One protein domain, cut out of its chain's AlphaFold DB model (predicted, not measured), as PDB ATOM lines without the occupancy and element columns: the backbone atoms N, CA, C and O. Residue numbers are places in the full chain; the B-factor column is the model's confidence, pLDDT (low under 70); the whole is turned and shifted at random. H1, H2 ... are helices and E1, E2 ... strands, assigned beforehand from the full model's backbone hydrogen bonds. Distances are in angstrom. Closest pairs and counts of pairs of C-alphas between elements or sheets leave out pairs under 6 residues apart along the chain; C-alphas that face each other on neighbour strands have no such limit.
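This is residues 129 to 285 of the 285 residues of an uncharacterized protein of Peniophora sp. CBMAI 1063 (UniProt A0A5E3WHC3). The chain is wound in stacked turns, a short solenoid: strands E1 to E5 lie side by side in chain order as one wall, and H1, H3, H5 and H7 form a looser second wall over one face. H2 and H4 touch each other and join the helix wall, H2 touching H5 and H4 touching H7; H6 continues beyond the end of E4, and the tail, residues 274 to 285, runs back past the sheet on the side away from the helices. The 157 printed residues hold seven named helices and five named strands, in the order E1 H1 E2 H2 H3 E3 H4 H5 E4 H6 H7 E5. The class is mixed, the sheet is parallel throughout, and the whole is compact, with a radius of gyration of the C-alphas of 15.1 A and spans of 44 by 33 by 32 A.

The sheet runs E1 (residues 129 to 134), E2 (155 to 159), E3 (188 to 191), E4 (228 to 232), E5 (270 to 273), with E1 and E5 as edge strands; it is twisted, its C-alphas up to 4.4 A off the best plane. Pairs within hydrogen-bond range are N 132 and O 157 at 2.8 A, N 158 and O 190 at 2.8 A, N 230 and O 189 at 2.9 A, and N 271 and O 229 at 2.8 A. H1 (140 to 149), H2 (166 to 172) with H3 (179 to 182), H4 (196 to 200) with H5 (211 to 221), and H6 (234 to 241) with H7 (254 to 265) complete four strand-helix-strand units, parallel neighbour strands joined through helices, each with a right-handed crossover. The hub H2 touches H5 at a steep tilt of 44 degrees, the same way, the closest C-alphas being Leu 171 and Leu 212, 6.1 A. H2 touches H4, with C-alphas 167 and 198 closest at 5.5 A, and touches H3 only at the corner, with C-alphas 170 and 179 closest at 5.1 A. H1 touches H3, with C-alphas 140 and 179 closest at 4.8 A. H7 touches H4 with residues 257 to 261 alone, C-alphas 200 and 260 being closest at 6.5 A. The hairpin H6 and H7 only just touches, with 3 pairs of C-alphas within 8 A, Ile 237 and Val 261 closest at 7.5 A. H6 only grazes the sheet, with residues 234 to 237. Every O i to N i+4 pair is within hydrogen-bond range in H1, H2, H4, H5, H6 and H7; H3 is too short for one.

E1 begins at C-alpha 129, (67.606, 146.723, 150.454), and spans 16.3 A. H7 is 16.5 A long, H5 15.5 A and H1 14.1 A. E5 ends at C-alpha 273, (66.469, 143.754, 131.200).

The C-alphas of Val 148 and Gly 243 are the two farthest apart, at 45.3 A. The printed part has no cut, and the link H6 to H7 is long. Mean pLDDT of the printed part is 79.0; residues 135 to 141, 161 to 179, 204 to 210 and 245 to 249 are under 70.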
ATOM      1  N   LEU A 129      67.254 147.677 151.504       93.94
ATOM      2  CA  LEU A 129      67.606 146.723 150.454       93.94
ATOM      3  C   LEU A 129      67.928 145.360 151.067       93.94
ATOM      4  O   LEU A 129      68.753 145.265 151.976       93.94
ATOM      5  N   LEU A 130      67.328 144.309 150.521       91.50
ATOM      6  CA  LEU A 130      67.644 142.921 150.833       91.50
ATOM      7  C   LEU A 130      67.966 142.207 149.533       91.50
ATOM      8  O   LEU A 130      67.134 142.165 148.633       91.50
ATOM      9  N   TRP A 131      69.156 141.637 149.458       89.69
ATOM     10  CA  TRP A 131      69.490 140.628 148.474       89.69
ATOM     11  C   TRP A 131      69.465 139.280 149.170       89.69
ATOM     12  O   TRP A 131      70.153 139.076 150.170       89.69
ATOM     13  N   TYR A 132      68.636 138.378 148.674       85.50
ATOM     14  CA  TYR A 132      68.529 137.028 149.180       85.50
ATOM     15  C   TYR A 132      68.904 136.034 148.080       85.50
ATOM     16  O   TYR A 132      68.233 135.948 147.051       85.50
ATOM     17  N   SER A 133      70.001 135.315 148.305       81.69
ATOM     18  CA  SER A 133      70.511 134.260 147.433       81.69
ATOM     19  C   SER A 133      70.293 132.904 148.092       81.69
ATOM     20  O   SER A 133      70.739 132.679 149.222       81.69
ATOM     21  N   PHE A 134      69.623 131.991 147.401       75.56
ATOM     22  CA  PHE A 134      69.197 130.719 147.978       75.56
ATOM     23  C   PHE A 134      69.268 129.573 146.974       75.56
ATOM     24  O   PHE A 134      69.015 129.761 145.791       75.56
ATOM     25  N   GLU A 135      69.564 128.361 147.447       67.06
ATOM     26  CA  GLU A 135      69.586 127.160 146.594       67.06
ATOM     27  C   GLU A 135      68.219 126.451 146.488       67.06
ATOM     28  O   GLU A 135      68.009 125.663 145.568       67.06
ATOM     29  N   TYR A 136      67.271 126.734 147.393       63.84
ATOM     30  CA  TYR A 136      65.938 126.105 147.452       63.84
ATOM     31  C   TYR A 136      64.808 127.124 147.613       63.84
ATOM     32  O   TYR A 136      65.056 128.237 148.049       63.84
ATOM     33  N   SER A 137      63.565 126.726 147.318       60.31
ATOM     34  CA  SER A 137      62.365 127.580 147.320       60.31
ATOM     35  C   SER A 137      62.313 128.605 148.461       60.31
ATOM     36  O   SER A 137      62.438 128.249 149.633       60.31
ATOM     37  N   PHE A 138      62.056 129.867 148.113       63.25
ATOM     38  CA  PHE A 138      61.689 130.897 149.078       63.25
ATOM     39  C   PHE A 138      60.218 130.732 149.461       63.25
ATOM     40  O   PHE A 138      59.323 131.070 148.690       63.25
ATOM     41  N   ASP A 139      59.982 130.166 150.638       65.38
ATOM     42  CA  ASP A 139      58.645 129.853 151.132       65.38
ATOM     43  C   ASP A 139      57.983 131.029 151.875       65.38
ATOM     44  O   ASP A 139      58.600 132.054 152.195       65.38
ATOM     45  N   SER A 140      56.688 130.870 152.160       60.22
ATOM     46  CA  SER A 140      55.877 131.824 152.926       60.22
ATOM     47  C   SER A 140      56.466 132.107 154.312       60.22
ATOM     48  O   SER A 140      56.448 133.249 154.783       60.22
ATOM     49  N   ASP A 141      57.049 131.089 154.946       69.94
ATOM     50  CA  ASP A 141      57.720 131.214 156.237       69.94
ATOM     51  C   ASP A 141      58.920 132.159 156.145       69.94
ATOM     52  O   ASP A 141      59.076 133.044 156.994       69.94
ATOM     53  N   SER A 142      59.729 132.041 155.092       70.25
ATOM     54  CA  SER A 142      60.881 132.905 154.839       70.25
ATOM     55  C   SER A 142      60.472 134.366 154.669       70.25
ATOM     56  O   SER A 142      61.059 135.229 155.324       70.25
ATOM     57  N   ALA A 143      59.439 134.698 153.885       71.19
ATOM     58  CA  ALA A 143      59.022 136.106 153.805       71.19
ATOM     59  C   ALA A 143      58.338 136.633 155.051       71.19
ATOM     60  O   ALA A 143      58.515 137.809 155.372       71.19
ATOM     61  N   SER A 144      57.587 135.807 155.773       74.75
ATOM     62  CA  SER A 144      57.066 136.212 157.078       74.75
ATOM     63  C   SER A 144      58.223 136.578 158.016       74.75
ATOM     64  O   SER A 144      58.231 137.637 158.642       74.75
ATOM     65  N   ILE A 145      59.289 135.774 158.018       78.12
ATOM     66  CA  ILE A 145      60.511 136.064 158.771       78.12
ATOM     67  C   ILE A 145      61.158 137.376 158.304       78.12
ATOM     68  O   ILE A 145      61.482 138.228 159.137       78.12
ATOM     69  N   PHE A 146      61.347 137.565 156.997       80.81
ATOM     70  CA  PHE A 146      62.020 138.752 156.465       80.81
ATOM     71  C   PHE A 146      61.207 140.031 156.623       80.81
ATOM     72  O   PHE A 146      61.783 141.066 156.938       80.81
ATOM     73  N   SER A 147      59.890 139.985 156.448       79.88
ATOM     74  CA  SER A 147      59.017 141.149 156.627       79.88
ATOM     75  C   SER A 147      59.012 141.644 158.072       79.88
ATOM     76  O   SER A 147      59.082 142.847 158.320       79.88
ATOM     77  N   VAL A 148      59.024 140.723 159.039       82.44
ATOM     78  CA  VAL A 148      59.160 141.050 160.465       82.44
ATOM     79  C   VAL A 148      60.563 141.573 160.785       82.44
ATOM     80  O   VAL A 148      60.720 142.491 161.601       82.44
ATOM     81  N   ALA A 149      61.595 140.999 160.162       83.75
ATOM     82  CA  ALA A 149      62.979 141.414 160.368       83.75
ATOM     83  C   ALA A 149      63.276 142.796 159.770       83.75
ATOM     84  O   ALA A 149      63.941 143.606 160.413       83.75
ATOM     85  N   PHE A 150      62.738 143.079 158.582       89.38
ATOM     86  CA  PHE A 150      63.031 144.252 157.761       89.38
ATOM     87  C   PHE A 150      61.730 144.962 157.344       89.38
ATOM     88  O   PHE A 150      61.365 144.978 156.167       89.38
ATOM     89  N   PRO A 151      61.015 145.599 158.288       89.50
ATOM     90  CA  PRO A 151      59.690 146.170 158.026       89.50
ATOM     91  C   PRO A 151      59.702 147.326 157.015       89.50
ATOM     92  O   PRO A 151      58.669 147.664 156.439       89.50
ATOM     93  N   ARG A 152      60.865 147.953 156.800       92.88
ATOM     94  CA  ARG A 152      61.049 149.068 155.863       92.88
ATOM     95  C   ARG A 152      61.667 148.641 154.529       92.88
ATOM     96  O   ARG A 152      62.068 149.504 153.750       92.88
ATOM     97  N   LEU A 153      61.746 147.340 154.262       92.94
ATOM     98  CA  LEU A 153      62.316 146.816 153.030       92.94
ATOM     99  C   LEU A 153      61.602 147.395 151.801       92.94
ATOM    100  O   LEU A 153      60.404 147.192 151.627       92.94
ATOM    101  N   SER A 154      62.348 148.104 150.953       94.81
ATOM    102  CA  SER A 154      61.824 148.749 149.746       94.81
ATOM    103  C   SER A 154      62.277 148.069 148.458       94.81
ATOM    104  O   SER A 154      61.547 148.090 147.467       94.81
ATOM    105  N   VAL A 155      63.439 147.419 148.488       94.38
ATOM    106  CA  VAL A 155      63.996 146.659 147.369       94.38
ATOM    107  C   VAL A 155      64.299 145.241 147.835       94.38
ATOM    108  O   VAL A 155      65.103 145.057 148.749       94.38
ATOM    109  N   LEU A 156      63.698 144.253 147.178       91.75
ATOM    110  CA  LEU A 156      64.016 142.838 147.358       91.75
ATOM    111  C   LEU A 156      64.643 142.301 146.071       91.75
ATOM    112  O   LEU A 156      63.966 142.231 145.051       91.75
ATOM    113  N   ARG A 157      65.920 141.924 146.130       89.69
ATOM    114  CA  ARG A 157      66.626 141.199 145.069       89.69
ATOM    115  C   ARG A 157      66.692 139.722 145.417       89.69
ATOM    116  O   ARG A 157      67.082 139.370 146.528       89.69
ATOM    117  N   LEU A 158      66.339 138.868 144.470       86.12
ATOM    118  CA  LEU A 158      66.314 137.420 144.621       86.12
ATOM    119  C   LEU A 158      67.256 136.784 143.605       86.12
ATOM    120  O   LEU A 158      67.220 137.128 142.423       86.12
ATOM    121  N   ALA A 159      68.082 135.852 144.071       80.94
ATOM    122  CA  ALA A 159      68.967 135.050 143.237       80.94
ATOM    123  C   ALA A 159      68.818 133.570 143.598       80.94
ATOM    124  O   ALA A 159      68.809 133.220 144.780       80.94
ATOM    125  N   TYR A 160      68.693 132.709 142.590       75.00
ATOM    126  CA  TYR A 160      68.544 131.273 142.794       75.00
ATOM    127  C   TYR A 160      69.148 130.470 141.635       75.00
ATOM    128  O   TYR A 160      68.767 130.665 140.481       75.00
ATOM    129  N   PRO A 161      70.068 129.529 141.920       62.84
ATOM    130  CA  PRO A 161      70.872 128.877 140.895       62.84
ATOM    131  C   PRO A 161      70.139 127.749 140.156       62.84
ATOM    132  O   PRO A 161      70.711 127.163 139.238       62.84
ATOM    133  N   LEU A 162      68.912 127.396 140.557       62.50
ATOM    134  CA  LEU A 162      68.180 126.259 139.999       62.50
ATOM    135  C   LEU A 162      66.949 126.714 139.202       62.50
ATOM    136  O   LEU A 162      66.142 127.460 139.752       62.50
ATOM    137  N   PRO A 163      66.737 126.195 137.977       57.81
ATOM    138  CA  PRO A 163      65.547 126.452 137.169       57.81
ATOM    139  C   PRO A 163      64.349 125.686 137.748       57.81
ATOM    140  O   PRO A 163      63.920 124.653 137.237       57.81
ATOM    141  N   LYS A 164      63.849 126.156 138.887       61.28
ATOM    142  CA  LYS A 164      62.591 125.733 139.504       61.28
ATOM    143  C   LYS A 164      61.644 126.929 139.503       61.28
ATOM    144  O   LYS A 164      62.152 128.040 139.624       61.28
ATOM    145  N   PRO A 165      60.316 126.709 139.474       57.00
ATOM    146  CA  PRO A 165      59.305 127.767 139.466       57.00
ATOM    147  C   PRO A 165      59.206 128.473 140.831       57.00
ATOM    148  O   PRO A 165      58.142 128.591 141.429       57.00
ATOM    149  N   VAL A 166      60.333 128.957 141.351       63.59
ATOM    150  CA  VAL A 166      60.418 129.613 142.653       63.59
ATOM    151  C   VAL A 166      59.648 130.922 142.636       63.59
ATOM    152  O   VAL A 166      59.076 131.306 143.648       63.59
ATOM    153  N   LEU A 167      59.595 131.593 141.487       67.19
ATOM    154  CA  LEU A 167      58.774 132.780 141.315       67.19
ATOM    155  C   LEU A 167      57.291 132.482 141.547       67.19
ATOM    156  O   LEU A 167      56.625 133.230 142.253       67.19
ATOM    157  N   HIS A 168      56.789 131.377 140.999       65.38
ATOM    158  CA  HIS A 168      55.416 130.943 141.219       65.38
ATOM    159  C   HIS A 168      55.164 130.662 142.709       65.38
ATOM    160  O   HIS A 168      54.230 131.210 143.286       65.38
ATOM    161  N   ASP A 169      56.040 129.897 143.366       66.38
ATOM    162  CA  ASP A 169      55.922 129.594 144.802       66.38
ATOM    163  C   ASP A 169      56.002 130.860 145.680       66.38
ATOM    164  O   ASP A 169      55.271 131.011 146.662       66.38
ATOM    165  N   LEU A 170      56.848 131.815 145.297       67.94
ATOM    166  CA  LEU A 170      56.992 133.129 145.921       67.94
ATOM    167  C   LEU A 170      55.737 134.002 145.734       67.94
ATOM    168  O   LEU A 170      55.399 134.810 146.599       67.94
ATOM    169  N   LEU A 171      55.050 133.901 144.603       67.56
ATOM    170  CA  LEU A 171      53.907 134.763 144.294       67.56
ATOM    171  C   LEU A 171      52.584 134.186 144.785       67.56
ATOM    172  O   LEU A 171      51.733 134.946 145.233       67.56
ATOM    173  N   CYS A 172      52.430 132.866 144.743       62.09
ATOM    174  CA  CYS A 172      51.204 132.178 145.135       62.09
ATOM    175  C   CYS A 172      51.226 131.720 146.595       62.09
ATOM    176  O   CYS A 172      50.187 131.729 147.248       62.09
ATOM    177  N   GLY A 173      52.389 131.339 147.134       59.75
ATOM    178  CA  GLY A 173      52.463 130.642 148.419       59.75
ATOM    179  C   GLY A 173      51.660 129.328 148.432       59.75
ATOM    180  O   GLY A 173      51.049 128.929 147.442       59.75
ATOM    181  N   ALA A 174      51.651 128.637 149.574       54.69
ATOM    182  CA  ALA A 174      50.804 127.455 149.777       54.69
ATOM    183  C   ALA A 174      49.352 127.810 150.169       54.69
ATOM    184  O   ALA A 174      48.484 126.939 150.154       54.69
ATOM    185  N   ASP A 175      49.096 129.065 150.549       53.69
ATOM    186  CA  ASP A 175      47.832 129.561 151.106       53.69
ATOM    187  C   ASP A 175      47.232 130.743 150.319       53.69
ATOM    188  O   ASP A 175      46.398 131.472 150.853       53.69
ATOM    189  N   GLU A 176      47.656 130.937 149.064       49.81
ATOM    190  CA  GLU A 176      47.185 131.988 148.140       49.81
ATOM    191  C   GLU A 176      47.446 133.434 148.608       49.81
ATOM    192  O   GLU A 176      47.079 134.383 147.922       49.81
ATOM    193  N   SER A 177      48.117 133.640 149.749       51.81
ATOM    194  CA  SER A 177      48.383 134.982 150.286       51.81
ATOM    195  C   SER A 177      49.596 135.674 149.652       51.81
ATOM    196  O   SER A 177      49.772 136.884 149.821       51.81
ATOM    197  N   GLY A 178      50.400 134.931 148.887       59.84
ATOM    198  CA  GLY A 178      51.595 135.412 148.203       59.84
ATOM    199  C   GLY A 178      52.681 135.922 149.152       59.84
ATOM    200  O   GLY A 178      52.542 136.912 149.869       59.84
ATOM    201  N   THR A 179      53.848 135.295 149.103       69.00
ATOM    202  CA  THR A 179      54.997 135.552 149.981       69.00
ATOM    203  C   THR A 179      55.462 137.029 149.916       69.00
ATOM    204  O   THR A 179      55.893 137.605 150.917       69.00
ATOM    205  N   ILE A 180      55.264 137.715 148.782       73.88
ATOM    206  CA  ILE A 180      55.583 139.147 148.591       73.88
ATOM    207  C   ILE A 180      54.594 140.107 149.277       73.88
ATOM    208  O   ILE A 180      54.973 141.223 149.651       73.88
ATOM    209  N   SER A 181      53.342 139.704 149.499       76.56
ATOM    210  CA  SER A 181      52.325 140.522 150.185       76.56
ATOM    211  C   SER A 181      52.743 140.897 151.610       76.56
ATOM    212  O   SER A 181      52.346 141.942 152.120       76.56
ATOM    213  N   SER A 182      53.637 140.105 152.209       77.75
ATOM    214  CA  SER A 182      54.195 140.331 153.544       77.75
ATOM    215  C   SER A 182      55.026 141.616 153.665       77.75
ATOM    216  O   SER A 182      55.246 142.090 154.774       77.75
ATOM    217  N   PHE A 183      55.494 142.214 152.559       87.38
ATOM    218  CA  PHE A 183      56.352 143.405 152.591       87.38
ATOM    219  C   PHE A 183      55.566 144.690 152.269       87.38
ATOM    220  O   PHE A 183      55.356 145.007 151.091       87.38
ATOM    221  N   PRO A 184      55.145 145.483 153.273       87.69
ATOM    222  CA  PRO A 184      54.315 146.665 153.035       87.69
ATOM    223  C   PRO A 184      55.074 147.815 152.358       87.69
ATOM    224  O   PRO A 184      54.491 148.555 151.576       87.69
ATOM    225  N   ALA A 185      56.376 147.961 152.620       92.81
ATOM    226  CA  ALA A 185      57.197 149.043 152.067       92.81
ATOM    227  C   ALA A 185      57.838 148.713 150.702       92.81
ATOM    228  O   ALA A 185      58.547 149.557 150.141       92.81
ATOM    229  N   LEU A 186      57.607 147.502 150.179       93.56
ATOM    230  CA  LEU A 186      58.246 147.017 148.960       93.56
ATOM    231  C   LEU A 186      57.789 147.826 147.745       93.56
ATOM    232  O   LEU A 186      56.600 147.878 147.436       93.56
ATOM    233  N   LYS A 187      58.758 148.415 147.041       94.62
ATOM    234  CA  LYS A 187      58.558 149.169 145.798       94.62
ATOM    235  C   LYS A 187      59.218 148.500 144.600       94.62
ATOM    236  O   LYS A 187      58.765 148.719 143.482       94.62
ATOM    237  N   VAL A 188      60.283 147.728 144.817       94.56
ATOM    238  CA  VAL A 188      61.030 147.063 143.748       94.56
ATOM    239  C   VAL A 188      61.250 145.603 144.083       94.56
ATOM    240  O   VAL A 188      61.740 145.276 145.164       94.56
ATOM    241  N   LEU A 189      60.942 144.754 143.114       91.56
ATOM    242  CA  LEU A 189      61.291 143.345 143.117       91.56
ATOM    243  C   LEU A 189      62.285 143.100 141.979       91.56
ATOM    244  O   LEU A 189      62.003 143.436 140.832       91.56
ATOM    245  N   ASP A 190      63.460 142.577 142.304       91.00
ATOM    246  CA  ASP A 190      64.532 142.317 141.348       91.00
ATOM    247  C   ASP A 190      64.858 140.823 141.283       91.00
ATOM    248  O   ASP A 190      65.256 140.237 142.286       91.00
ATOM    249  N   PHE A 191      64.734 140.209 140.108       87.75
ATOM    250  CA  PHE A 191      65.121 138.815 139.886       87.75
ATOM    251  C   PHE A 191      66.447 138.735 139.139       87.75
ATOM    252  O   PHE A 191      66.526 138.964 137.928       87.75
ATOM    253  N   GLU A 192      67.510 138.416 139.876       84.69
ATOM    254  CA  GLU A 192      68.870 138.257 139.352       84.69
ATOM    255  C   GLU A 192      69.025 137.051 138.440       84.69
ATOM    256  O   GLU A 192      69.742 137.098 137.442       84.69
ATOM    257  N   GLN A 193      68.330 135.977 138.774       79.50
ATOM    258  CA  GLN A 193      68.218 134.784 137.957       79.50
ATOM    259  C   GLN A 193      66.724 134.527 137.810       79.50
ATOM    260  O   GLN A 193      65.999 134.530 138.799       79.50
ATOM    261  N   CYS A 194      66.259 134.433 136.570       78.75
ATOM    262  CA  CYS A 194      64.873 134.165 136.225       78.75
ATOM    263  C   CYS A 194      64.865 133.473 134.869       78.75
ATOM    264  O   CYS A 194      65.721 133.763 134.031       78.75
ATOM    265  N   TRP A 195      63.899 132.588 134.670       80.31
ATOM    266  CA  TRP A 195      63.638 131.926 133.401       80.31
ATOM    267  C   TRP A 195      62.206 132.211 132.951       80.31
ATOM    268  O   TRP A 195      61.325 132.425 133.786       80.31
ATOM    269  N   ILE A 196      61.935 132.169 131.645       80.06
ATOM    270  CA  ILE A 196      60.572 132.357 131.108       80.06
ATOM    271  C   ILE A 196      59.568 131.422 131.803       80.06
ATOM    272  O   ILE A 196      58.464 131.850 132.148       80.06
ATOM    273  N   GLN A 197      59.973 130.181 132.083       76.75
ATOM    274  CA  GLN A 197      59.149 129.185 132.777       76.75
ATOM    275  C   GLN A 197      58.689 129.593 134.180       76.75
ATOM    276  O   GLN A 197      57.629 129.165 134.635       76.75
ATOM    277  N   ASP A 198      59.442 130.461 134.855       74.81
ATOM    278  CA  ASP A 198      59.099 130.931 136.195       74.81
ATOM    279  C   ASP A 198      57.900 131.887 136.167       74.81
ATOM    280  O   ASP A 198      57.229 132.087 137.178       74.81
ATOM    281  N   LEU A 199      57.630 132.484 135.005       75.62
ATOM    282  CA  LEU A 199      56.573 133.470 134.805       75.62
ATOM    283  C   LEU A 199      55.334 132.867 134.171       75.62
ATOM    284  O   LEU A 199      54.223 133.226 134.549       75.62
ATOM    285  N   ILE A 200      55.523 131.994 133.183       73.56
ATOM    286  CA  ILE A 200      54.415 131.455 132.388       73.56
ATOM    287  C   ILE A 200      53.946 130.082 132.878       73.56
ATOM    288  O   ILE A 200      52.995 129.544 132.322       73.56
ATOM    289  N   GLY A 201      54.593 129.537 133.913       70.94
ATOM    290  CA  GLY A 201      54.295 128.219 134.463       70.94
ATOM    291  C   GLY A 201      55.003 127.083 133.717       70.94
ATOM    292  O   GLY A 201      55.654 127.313 132.690       70.94
ATOM    293  N   PRO A 202      54.912 125.843 134.230       71.56
ATOM    294  CA  PRO A 202      55.535 124.681 133.605       71.56
ATOM    295  C   PRO A 202      54.929 124.394 132.217       71.56
ATOM    296  O   PRO A 202      53.802 124.805 131.938       71.56
ATOM    297  N   PRO A 203      55.624 123.647 131.340       70.12
ATOM    298  CA  PRO A 203      55.161 123.351 129.978       70.12
ATOM    299  C   PRO A 203      53.755 122.751 129.862       70.12
ATOM    300  O   PRO A 203      53.064 122.965 128.864       70.12
ATOM    301  N   GLU A 204      53.337 121.999 130.877       68.56
ATOM    302  CA  GLU A 204      52.015 121.376 130.974       68.56
ATOM    303  C   GLU A 204      50.891 122.323 131.417       68.56
ATOM    304  O   GLU A 204      49.723 122.000 131.203       68.56
ATOM    305  N   ASP A 205      51.226 123.490 131.976       66.81
ATOM    306  CA  ASP A 205      50.276 124.484 132.484       66.81
ATOM    307  C   ASP A 205      50.724 125.913 132.134       66.81
ATOM    308  O   ASP A 205      50.887 126.784 132.988       66.81
ATOM    309  N   ALA A 206      50.961 126.146 130.838       62.38
ATOM    310  CA  ALA A 206      51.262 127.471 130.310       62.38
ATOM    311  C   ALA A 206      50.009 128.365 130.392       62.38
ATOM    312  O   ALA A 206      49.234 128.480 129.434       62.38
ATOM    313  N   THR A 207      49.765 128.965 131.555       58.97
ATOM    314  CA  THR A 207      48.598 129.822 131.783       58.97
ATOM    315  C   THR A 207      48.831 131.233 131.238       58.97
ATOM    316  O   THR A 207      49.937 131.770 131.229       58.97
ATOM    317  N   ALA A 208      47.763 131.852 130.722       51.78
ATOM    318  CA  ALA A 208      47.827 133.176 130.097       51.78
ATOM    319  C   ALA A 208      47.974 134.332 131.108       51.78
ATOM    320  O   ALA A 208      48.363 135.434 130.720       51.78
ATOM    321  N   GLU A 209      47.660 134.096 132.384       60.19
ATOM    322  CA  GLU A 209      47.806 135.074 133.461       60.19
ATOM    323  C   GLU A 209      48.836 134.567 134.467       60.19
ATOM    324  O   GLU A 209      48.524 133.769 135.344       60.19
ATOM    325  N   ALA A 210      50.072 135.049 134.326       68.31
ATOM    326  CA  ALA A 210      51.120 134.810 135.305       68.31
ATOM    327  C   ALA A 210      50.618 135.230 136.700       68.31
ATOM    328  O   ALA A 210      50.123 136.358 136.827       68.31
ATOM    329  N   PRO A 211      50.800 134.418 137.755       74.00
ATOM    330  CA  PRO A 211      50.445 134.803 139.124       74.00
ATOM    331  C   PRO A 211      51.067 136.121 139.585       74.00
ATOM    332  O   PRO A 211      50.536 136.821 140.439       74.00
ATOM    333  N   LEU A 212      52.165 136.526 138.945       78.88
ATOM    334  CA  LEU A 212      52.765 137.841 139.133       78.88
ATOM    335  C   LEU A 212      51.750 138.968 138.922       78.88
ATOM    336  O   LEU A 212      51.750 139.954 139.655       78.88
ATOM    337  N   PHE A 213      50.873 138.840 137.929       81.94
ATOM    338  CA  PHE A 213      49.923 139.885 137.570       81.94
ATOM    339  C   PHE A 213      48.803 140.033 138.595       81.94
ATOM    340  O   PHE A 213      48.448 141.171 138.912       81.94
ATOM    341  N   SER A 214      48.270 138.928 139.123       81.31
ATOM    342  CA  SER A 214      47.263 138.981 140.186       81.31
ATOM    343  C   SER A 214      47.860 139.585 141.454       81.31
ATOM    344  O   SER A 214      47.312 140.565 141.959       81.31
ATOM    345  N   THR A 215      49.045 139.135 141.882       81.81
ATOM    346  CA  THR A 215      49.726 139.683 143.067       81.81
ATOM    347  C   THR A 215      49.997 141.187 142.935       81.81
ATOM    348  O   THR A 215      49.759 141.954 143.871       81.81
ATOM    349  N   LEU A 216      50.476 141.657 141.777       86.19
ATOM    350  CA  LEU A 216      50.719 143.090 141.552       86.19
ATOM    351  C   LEU A 216      49.417 143.905 141.575       86.19
ATOM    352  O   LEU A 216      49.382 144.991 142.164       86.19
ATOM    353  N   ALA A 217      48.343 143.386 140.975       87.06
ATOM    354  CA  ALA A 217      47.039 144.042 140.967       87.06
ATOM    355  C   ALA A 217      46.424 144.125 142.374       87.06
ATOM    356  O   ALA A 217      45.920 145.181 142.760       87.06
ATOM    357  N   GLU A 218      46.503 143.054 143.160       86.75
ATOM    358  CA  GLU A 218      46.025 143.014 144.547       86.75
ATOM    359  C   GLU A 218      46.770 144.015 145.426       86.75
ATOM    360  O   GLU A 218      46.155 144.801 146.150       86.75
ATOM    361  N   ARG A 219      48.099 144.076 145.303       88.94
ATOM    362  CA  ARG A 219      48.914 145.068 146.012       88.94
ATOM    363  C   ARG A 219      48.558 146.502 145.633       88.94
ATOM    364  O   ARG A 219      48.473 147.366 146.508       88.94
ATOM    365  N   GLN A 220      48.315 146.762 144.348       90.25
ATOM    366  CA  GLN A 220      47.847 148.065 143.877       90.25
ATOM    367  C   GLN A 220      46.491 148.427 144.506       90.25
ATOM    368  O   GLN A 220      46.318 149.554 144.973       90.25
ATOM    369  N   GLN A 221      45.547 147.482 144.560       90.75
ATOM    370  CA  GLN A 221      44.231 147.677 145.183       90.75
ATOM    371  C   GLN A 221      44.328 147.899 146.699       90.75
ATOM    372  O   GLN A 221      43.586 148.716 147.245       90.75
ATOM    373  N   ALA A 222      45.277 147.239 147.366       88.56
ATOM    374  CA  ALA A 222      45.570 147.418 148.787       88.56
ATOM    375  C   ALA A 222      46.314 148.733 149.111       88.56
ATOM    376  O   ALA A 222      46.567 149.020 150.280       88.56
ATOM    377  N   GLY A 223      46.675 149.541 148.105       90.69
ATOM    378  CA  GLY A 223      47.413 150.795 148.294       90.69
ATOM    379  C   GLY A 223      48.906 150.609 148.585       90.69
ATOM    380  O   GLY A 223      49.542 151.528 149.099       90.69
ATOM    381  N   LEU A 224      49.471 149.446 148.246       90.75
ATOM    382  CA  LEU A 224      50.872 149.067 148.474       90.75
ATOM    383  C   LEU A 224      51.586 148.739 147.145       90.75
ATOM    384  O   LEU A 224      52.104 147.629 146.973       90.75
ATOM    385  N   PRO A 225      51.590 149.668 146.170       90.62
ATOM    386  CA  PRO A 225      52.012 149.366 144.810       90.62
ATOM    387  C   PRO A 225      53.501 149.018 144.729       90.62
ATOM    388  O   PRO A 225      54.349 149.703 145.305       90.62
ATOM    389  N   VAL A 226      53.820 147.984 143.950       91.50
ATOM    390  CA  VAL A 226      55.191 147.726 143.497       91.50
ATOM    391  C   VAL A 226      55.415 148.573 142.249       91.50
ATOM    392  O   VAL A 226      54.716 148.420 141.254       91.50
ATOM    393  N   ALA A 227      56.372 149.492 142.316       92.81
ATOM    394  CA  ALA A 227      56.669 150.422 141.236       92.81
ATOM    395  C   ALA A 227      57.405 149.753 140.067       92.81
ATOM    396  O   ALA A 227      57.255 150.187 138.925       92.81
ATOM    397  N   ALA A 228      58.231 148.741 140.350       94.50
ATOM    398  CA  ALA A 228      58.972 148.026 139.322       94.50
ATOM    399  C   ALA A 228      59.252 146.564 139.690       94.50
ATOM    400  O   ALA A 228      59.638 146.258 140.819       94.50
ATOM    401  N   VAL A 229      59.126 145.683 138.699       92.44
ATOM    402  CA  VAL A 229      59.593 144.294 138.740       92.44
ATOM    403  C   VAL A 229      60.630 144.108 137.640       92.44
ATOM    404  O   VAL A 229      60.294 144.192 136.460       92.44
ATOM    405  N   TYR A 230      61.885 143.884 138.017       92.56
ATOM    406  CA  TYR A 230      62.991 143.684 137.084       92.56
ATOM    407  C   TYR A 230      63.224 142.193 136.844       92.56
ATOM    408  O   TYR A 230      63.363 141.419 137.792       92.56
ATOM    409  N   LEU A 231      63.261 141.800 135.571       90.06
ATOM    410  CA  LEU A 231      63.416 140.417 135.120       90.06
ATOM    411  C   LEU A 231      64.552 140.346 134.094       90.06
ATOM    412  O   LEU A 231      64.481 140.991 133.043       90.06
ATOM    413  N   ARG A 232      65.597 139.561 134.384       89.81
ATOM    414  CA  ARG A 232      66.766 139.372 133.500       89.81
ATOM    415  C   ARG A 232      66.499 138.315 132.426       89.81
ATOM    416  O   ARG A 232      67.063 137.227 132.462       89.81
ATOM    417  N   LEU A 233      65.589 138.648 131.512       88.12
ATOM    418  CA  LEU A 233      65.061 137.748 130.479       88.12
ATOM    419  C   LEU A 233      65.250 138.267 129.052       88.12
ATOM    420  O   LEU A 233      64.743 137.641 128.125       88.12
ATOM    421  N   ALA A 234      65.916 139.410 128.859       90.62
ATOM    422  CA  ALA A 234      66.029 140.014 127.530       90.62
ATOM    423  C   ALA A 234      66.631 139.037 126.513       90.62
ATOM    424  O   ALA A 234      66.066 138.856 125.442       90.62
ATOM    425  N   GLU A 235      67.704 138.341 126.884       87.88
ATOM    426  CA  GLU A 235      68.380 137.387 126.006       87.88
ATOM    427  C   GLU A 235      67.496 136.169 125.685       87.88
ATOM    428  O   GLU A 235      67.428 135.744 124.538       87.88
ATOM    429  N   GLU A 236      66.766 135.638 126.672       84.94
ATOM    430  CA  GLU A 236      65.868 134.488 126.473       84.94
ATOM    431  C   GLU A 236      64.667 134.846 125.580       84.94
ATOM    432  O   GLU A 236      64.223 134.048 124.754       84.94
ATOM    433  N   ILE A 237      64.153 136.068 125.733       87.00
ATOM    434  CA  ILE A 237      63.059 136.603 124.921       87.00
ATOM    435  C   ILE A 237      63.532 136.894 123.494       87.00
ATOM    436  O   ILE A 237      62.797 136.598 122.551       87.00
ATOM    437  N   ASP A 238      64.733 137.442 123.323       87.56
ATOM    438  CA  ASP A 238      65.319 137.686 122.004       87.56
ATOM    439  C   ASP A 238      65.540 136.362 121.252       87.56
ATOM    440  O   ASP A 238      65.140 136.254 120.090       87.56
ATOM    441  N   ASP A 239      66.071 135.335 121.927       84.94
ATOM    442  CA  ASP A 239      66.241 133.982 121.374       84.94
ATOM    443  C   ASP A 239      64.897 133.367 120.938       84.94
ATOM    444  O   ASP A 239      64.774 132.796 119.847       84.94
ATOM    445  N   LEU A 240      63.852 133.522 121.760       81.88
ATOM    446  CA  LEU A 240      62.496 133.083 121.423       81.88
ATOM    447  C   LEU A 240      61.973 133.802 120.167       81.88
ATOM    448  O   LEU A 240      61.452 133.162 119.250       81.88
ATOM    449  N   GLN A 241      62.139 135.124 120.094       82.12
ATOM    450  CA  GLN A 241      61.661 135.935 118.969       82.12
ATOM    451  C   GLN A 241      62.437 135.676 117.673       82.12
ATOM    452  O   GLN A 241      61.869 135.799 116.584       82.12
ATOM    453  N   SER A 242      63.708 135.276 117.758       82.81
ATOM    454  CA  SER A 242      64.516 134.887 116.598       82.81
ATOM    455  C   SER A 242      64.243 133.461 116.105       82.81
ATOM    456  O   SER A 242      64.834 133.038 115.109       82.81
ATOM    457  N   GLY A 243      63.351 132.709 116.766       74.31
ATOM    458  CA  GLY A 243      63.049 131.311 116.443       74.31
ATOM    459  C   GLY A 243      64.120 130.323 116.919       74.31
ATOM    460  O   GLY A 243      64.136 129.165 116.488       74.31
ATOM    461  N   CYS A 244      65.021 130.762 117.800       72.25
ATOM    462  CA  CYS A 244      66.005 129.924 118.467       72.25
ATOM    463  C   CYS A 244      65.336 129.270 119.687       72.25
ATOM    464  O   CYS A 244      65.437 129.745 120.810       72.25
ATOM    465  N   ASN A 245      64.634 128.154 119.469       63.09
ATOM    466  CA  ASN A 245      63.809 127.483 120.489       63.09
ATOM    467  C   ASN A 245      64.597 126.793 121.630       63.09
ATOM    468  O   ASN A 245      64.110 125.818 122.192       63.09
ATOM    469  N   HIS A 246      65.809 127.225 121.981       66.38
ATOM    470  CA  HIS A 246      66.616 126.545 123.003       66.38
ATOM    471  C   HIS A 246      66.005 126.628 124.403       66.38
ATOM    472  O   HIS A 246      66.036 125.641 125.129       66.38
ATOM    473  N   SER A 247      65.395 127.758 124.750       60.50
ATOM    474  CA  SER A 247      64.861 127.993 126.099       60.50
ATOM    475  C   SER A 247      63.386 127.612 126.255       60.50
ATOM    476  O   SER A 247      62.856 127.583 127.358       60.50
ATOM    477  N   CYS A 248      62.705 127.290 125.151       63.84
ATOM    478  CA  CYS A 248      61.283 126.939 125.154       63.84
ATOM    479  C   CYS A 248      60.974 125.653 124.378       63.84
ATOM    480  O   CYS A 248      59.811 125.392 124.075       63.84
ATOM    481  N   SER A 249      61.982 124.830 124.064       65.69
ATOM    482  CA  SER A 249      61.795 123.557 123.348       65.69
ATOM    483  C   SER A 249      60.879 122.576 124.077       65.69
ATOM    484  O   SER A 249      60.349 121.659 123.456       65.69
ATOM    485  N   GLU A 250      60.726 122.753 125.386       71.44
ATOM    486  CA  GLU A 250      59.888 121.914 126.238       71.44
ATOM    487  C   GLU A 250      58.404 122.305 126.166       71.44
ATOM    488  O   GLU A 250      57.544 121.476 126.454       71.44
ATOM    489  N   TYR A 251      58.083 123.528 125.720       74.69
ATOM    490  CA  TYR A 251      56.702 123.982 125.585       74.69
ATOM    491  C   TYR A 251      56.061 123.425 124.307       74.69
ATOM    492  O   TYR A 251      56.589 123.622 123.210       74.69
ATOM    493  N   PRO A 252      54.878 122.792 124.406       70.56
ATOM    494  CA  PRO A 252      54.201 122.214 123.247       70.56
ATOM    495  C   PRO A 252      53.631 123.274 122.289       70.56
ATOM    496  O   PRO A 252      53.380 122.970 121.123       70.56
ATOM    497  N   ASP A 253      53.424 124.509 122.763       77.50
ATOM    498  CA  ASP A 253      52.823 125.604 121.998       77.50
ATOM    499  C   ASP A 253      53.624 126.912 122.119       77.50
ATOM    500  O   ASP A 253      53.402 127.738 123.008       77.50
ATOM    501  N   ALA A 254      54.520 127.136 121.155       77.62
ATOM    502  CA  ALA A 254      55.315 128.360 121.053       77.62
ATOM    503  C   ALA A 254      54.460 129.635 120.901       77.62
ATOM    504  O   ALA A 254      54.861 130.708 121.352       77.62
ATOM    505  N   ALA A 255      53.263 129.546 120.305       80.19
ATOM    506  CA  ALA A 255      52.386 130.705 120.153       80.19
ATOM    507  C   ALA A 255      51.767 131.127 121.494       80.19
ATOM    508  O   ALA A 255      51.537 132.316 121.725       80.19
ATOM    509  N   SER A 256      51.506 130.178 122.393       78.06
ATOM    510  CA  SER A 256      51.068 130.480 123.760       78.06
ATOM    511  C   SER A 256      52.174 131.128 124.586       78.06
ATOM    512  O   SER A 256      51.922 132.162 125.205       78.06
ATOM    513  N   VAL A 257      53.408 130.621 124.494       80.38
ATOM    514  CA  VAL A 257      54.586 131.236 125.132       80.38
ATOM    515  C   VAL A 257      54.776 132.678 124.654       80.38
ATOM    516  O   VAL A 257      54.856 133.599 125.466       80.38
ATOM    517  N   GLN A 258      54.744 132.913 123.338       82.50
ATOM    518  CA  GLN A 258      54.887 134.258 122.775       82.50
ATOM    519  C   GLN A 258      53.786 135.215 123.254       82.50
ATOM    520  O   GLN A 258      54.058 136.384 123.531       82.50
ATOM    521  N   ARG A 259      52.534 134.748 123.364       82.69
ATOM    522  CA  ARG A 259      51.432 135.567 123.897       82.69
ATOM    523  C   ARG A 259      51.667 135.952 125.355       82.69
ATOM    524  O   ARG A 259      51.449 137.113 125.693       82.69
ATOM    525  N   ALA A 260      52.131 135.021 126.184       80.56
ATOM    526  CA  ALA A 260      52.433 135.284 127.587       80.56
ATOM    527  C   ALA A 260      53.602 136.277 127.745       80.56
ATOM    528  O   ALA A 260      53.487 137.252 128.489       80.56
ATOM    529  N   VAL A 261      54.671 136.119 126.958       84.94
ATOM    530  CA  VAL A 261      55.797 137.071 126.907       84.94
ATOM    531  C   VAL A 261      55.339 138.461 126.456       84.94
ATOM    532  O   VAL A 261      55.693 139.466 127.070       84.94
ATOM    533  N   ASN A 262      54.494 138.550 125.428       86.81
ATOM    534  CA  ASN A 262      53.957 139.837 124.976       86.81
ATOM    535  C   ASN A 262      53.094 140.508 126.054       86.81
ATOM    536  O   ASN A 262      53.163 141.725 126.227       86.81
ATOM    537  N   ALA A 263      52.295 139.729 126.790       85.00
ATOM    538  CA  ALA A 263      51.498 140.236 127.902       85.00
ATOM    539  C   ALA A 263      52.380 140.770 129.040       85.00
ATOM    540  O   ALA A 263      52.065 141.814 129.609       85.00
ATOM    541  N   LEU A 264      53.500 140.101 129.325       84.56
ATOM    542  CA  LEU A 264      54.503 140.534 130.298       84.56
ATOM    543  C   LEU A 264      55.150 141.869 129.897       84.56
ATOM    544  O   LEU A 264      55.172 142.801 130.697       84.56
ATOM    545  N   ILE A 265      55.613 141.988 128.649       87.00
ATOM    546  CA  ILE A 265      56.251 143.206 128.114       87.00
ATOM    547  C   ILE A 265      55.282 144.396 128.108       87.00
ATOM    548  O   ILE A 265      55.692 145.541 128.293       87.00
ATOM    549  N   ALA A 266      53.988 144.144 127.904       88.69
ATOM    550  CA  ALA A 266      52.973 145.191 127.882       88.69
ATOM    551  C   ALA A 266      52.702 145.826 129.261       88.69
ATOM    552  O   ALA A 266      52.026 146.857 129.327       88.69
ATOM    553  N   ARG A 267      53.191 145.239 130.365       86.94
ATOM    554  CA  ARG A 267      52.958 145.760 131.719       86.94
ATOM    555  C   ARG A 267      53.912 146.911 132.050       86.94
ATOM    556  O   ARG A 267      55.126 146.746 131.954       86.94
ATOM    557  N   PRO A 268      53.403 148.072 132.498       89.31
ATOM    558  CA  PRO A 268      54.250 149.223 132.796       89.31
ATOM    559  C   PRO A 268      55.159 149.015 134.016       89.31
ATOM    560  O   PRO A 268      56.222 149.635 134.075       89.31
ATOM    561  N   GLU A 269      54.781 148.163 134.967       89.94
ATOM    562  CA  GLU A 269      55.565 147.841 136.165       89.94
ATOM    563  C   GLU A 269      56.691 146.847 135.857       89.94
ATOM    564  O   GLU A 269      57.713 146.837 136.538       89.94
ATOM    565  N   VAL A 270      56.540 146.027 134.817       90.94
ATOM    566  CA  VAL A 270      57.525 145.003 134.466       90.94
ATOM    567  C   VAL A 270      58.626 145.607 133.596       90.94
ATOM    568  O   VAL A 270      58.378 146.367 132.657       90.94
ATOM    569  N   LYS A 271      59.874 145.286 133.932       93.19
ATOM    570  CA  LYS A 271      61.085 145.731 133.242       93.19
ATOM    571  C   LYS A 271      61.891 144.509 132.831       93.19
ATOM    572  O   LYS A 271      62.551 143.886 133.659       93.19
ATOM    573  N   ILE A 272      61.829 144.186 131.544       91.75
ATOM    574  CA  ILE A 272      62.701 143.182 130.937       91.75
ATOM    575  C   ILE A 272      64.057 143.831 130.688       91.75
ATOM    576  O   ILE A 272      64.144 144.853 130.006       91.75
ATOM    577  N   ILE A 273      65.098 143.255 131.275       93.00
ATOM    578  CA  ILE A 273      66.469 143.754 131.200       93.00
ATOM    579  C   ILE A 273      67.425 142.617 130.827       93.00
ATOM    580  O   ILE A 273      67.077 141.443 130.949       93.00
ATOM    581  N   GLY A 274      68.619 142.972 130.354       88.69
ATOM    582  CA  GLY A 274      69.709 142.013 130.151       88.69
ATOM    583  C   GLY A 274      70.429 141.681 131.456       88.69
ATOM    584  O   GLY A 274      70.271 142.385 132.460       88.69
ATOM    585  N   LYS A 275      71.251 140.630 131.438       82.56
ATOM    586  CA  LYS A 275      71.952 140.123 132.636       82.56
ATOM    587  C   LYS A 275      72.853 141.163 133.302       82.56
ATOM    588  O   LYS A 275      72.857 141.268 134.527       82.56
ATOM    589  N   ASP A 276      73.534 141.969 132.492       80.69
ATOM    590  CA  ASP A 276      74.514 142.968 132.939       80.69
ATOM    591  C   ASP A 276      73.904 144.362 133.180       80.69
ATOM    592  O   ASP A 276      74.621 145.354 133.305       80.69
ATOM    593  N   HIS A 277      72.572 144.483 133.189       82.81
ATOM    594  CA  HIS A 277      71.919 145.780 133.327       82.81
ATOM    595  C   HIS A 277      71.888 146.253 134.789       82.81
ATOM    596  O   HIS A 277      71.314 145.597 135.663       82.81
ATOM    597  N   ASP A 278      72.444 147.439 135.040       83.62
ATOM    598  CA  ASP A 278      72.395 148.085 136.350       83.62
ATOM    599  C   ASP A 278      71.009 148.671 136.647       83.62
ATOM    600  O   ASP A 278      70.434 149.411 135.848       83.62
ATOM    601  N   ILE A 279      70.488 148.397 137.846       85.38
ATOM    602  CA  ILE A 279      69.189 148.913 138.292       85.38
ATOM    603  C   ILE A 279      69.399 150.149 139.180       85.38
ATOM    604  O   ILE A 279      70.120 150.079 140.182       85.38
ATOM    605  N   PRO A 280      68.741 151.287 138.890       85.81
ATOM    606  CA  PRO A 280      68.919 152.521 139.650       85.81
ATOM    607  C   PRO A 280      68.115 152.515 140.964       85.81
ATOM    608  O   PRO A 280      67.191 153.308 141.147       85.81
ATOM    609  N   TYR A 281      68.481 151.659 141.926       86.69
ATOM    610  CA  TYR A 281      67.769 151.509 143.209       86.69
ATOM    611  C   TYR A 281      67.581 152.807 143.994       86.69
ATOM    612  O   TYR A 281      66.586 152.965 144.696       86.69
ATOM    613  N   SER A 282      68.509 153.754 143.837       84.88
ATOM    614  CA  SER A 282      68.436 155.078 144.464       84.88
ATOM    615  C   SER A 282      67.145 155.849 144.159       84.88
ATOM    616  O   SER A 282      66.737 156.664 144.975       84.88
ATOM    617  N   MET A 283      66.467 155.568 143.039       86.75
ATOM    618  CA  MET A 283      65.186 156.202 142.692       86.75
ATOM    619  C   MET A 283      64.007 155.711 143.547       86.75
ATOM    620  O   MET A 283      62.942 156.323 143.532       86.75
ATOM    621  N   TYR A 284      64.185 154.603 144.270       84.94
ATOM    622  CA  TYR A 284      63.130 153.928 145.029       84.94
ATOM    623  C   TYR A 284      63.348 153.982 146.549       84.94
ATOM    624  O   TYR A 284      62.438 153.631 147.306       84.94
ATOM    625  N   MET A 285      64.521 154.444 146.986       81.12
ATOM    626  CA  MET A 285      64.879 154.702 148.388       81.12
ATOM    627  C   MET A 285      64.109 155.900 148.945       81.12
ATOM    628  O   MET A 285      63.515 155.751 150.036       81.12
TER     629      MET A 285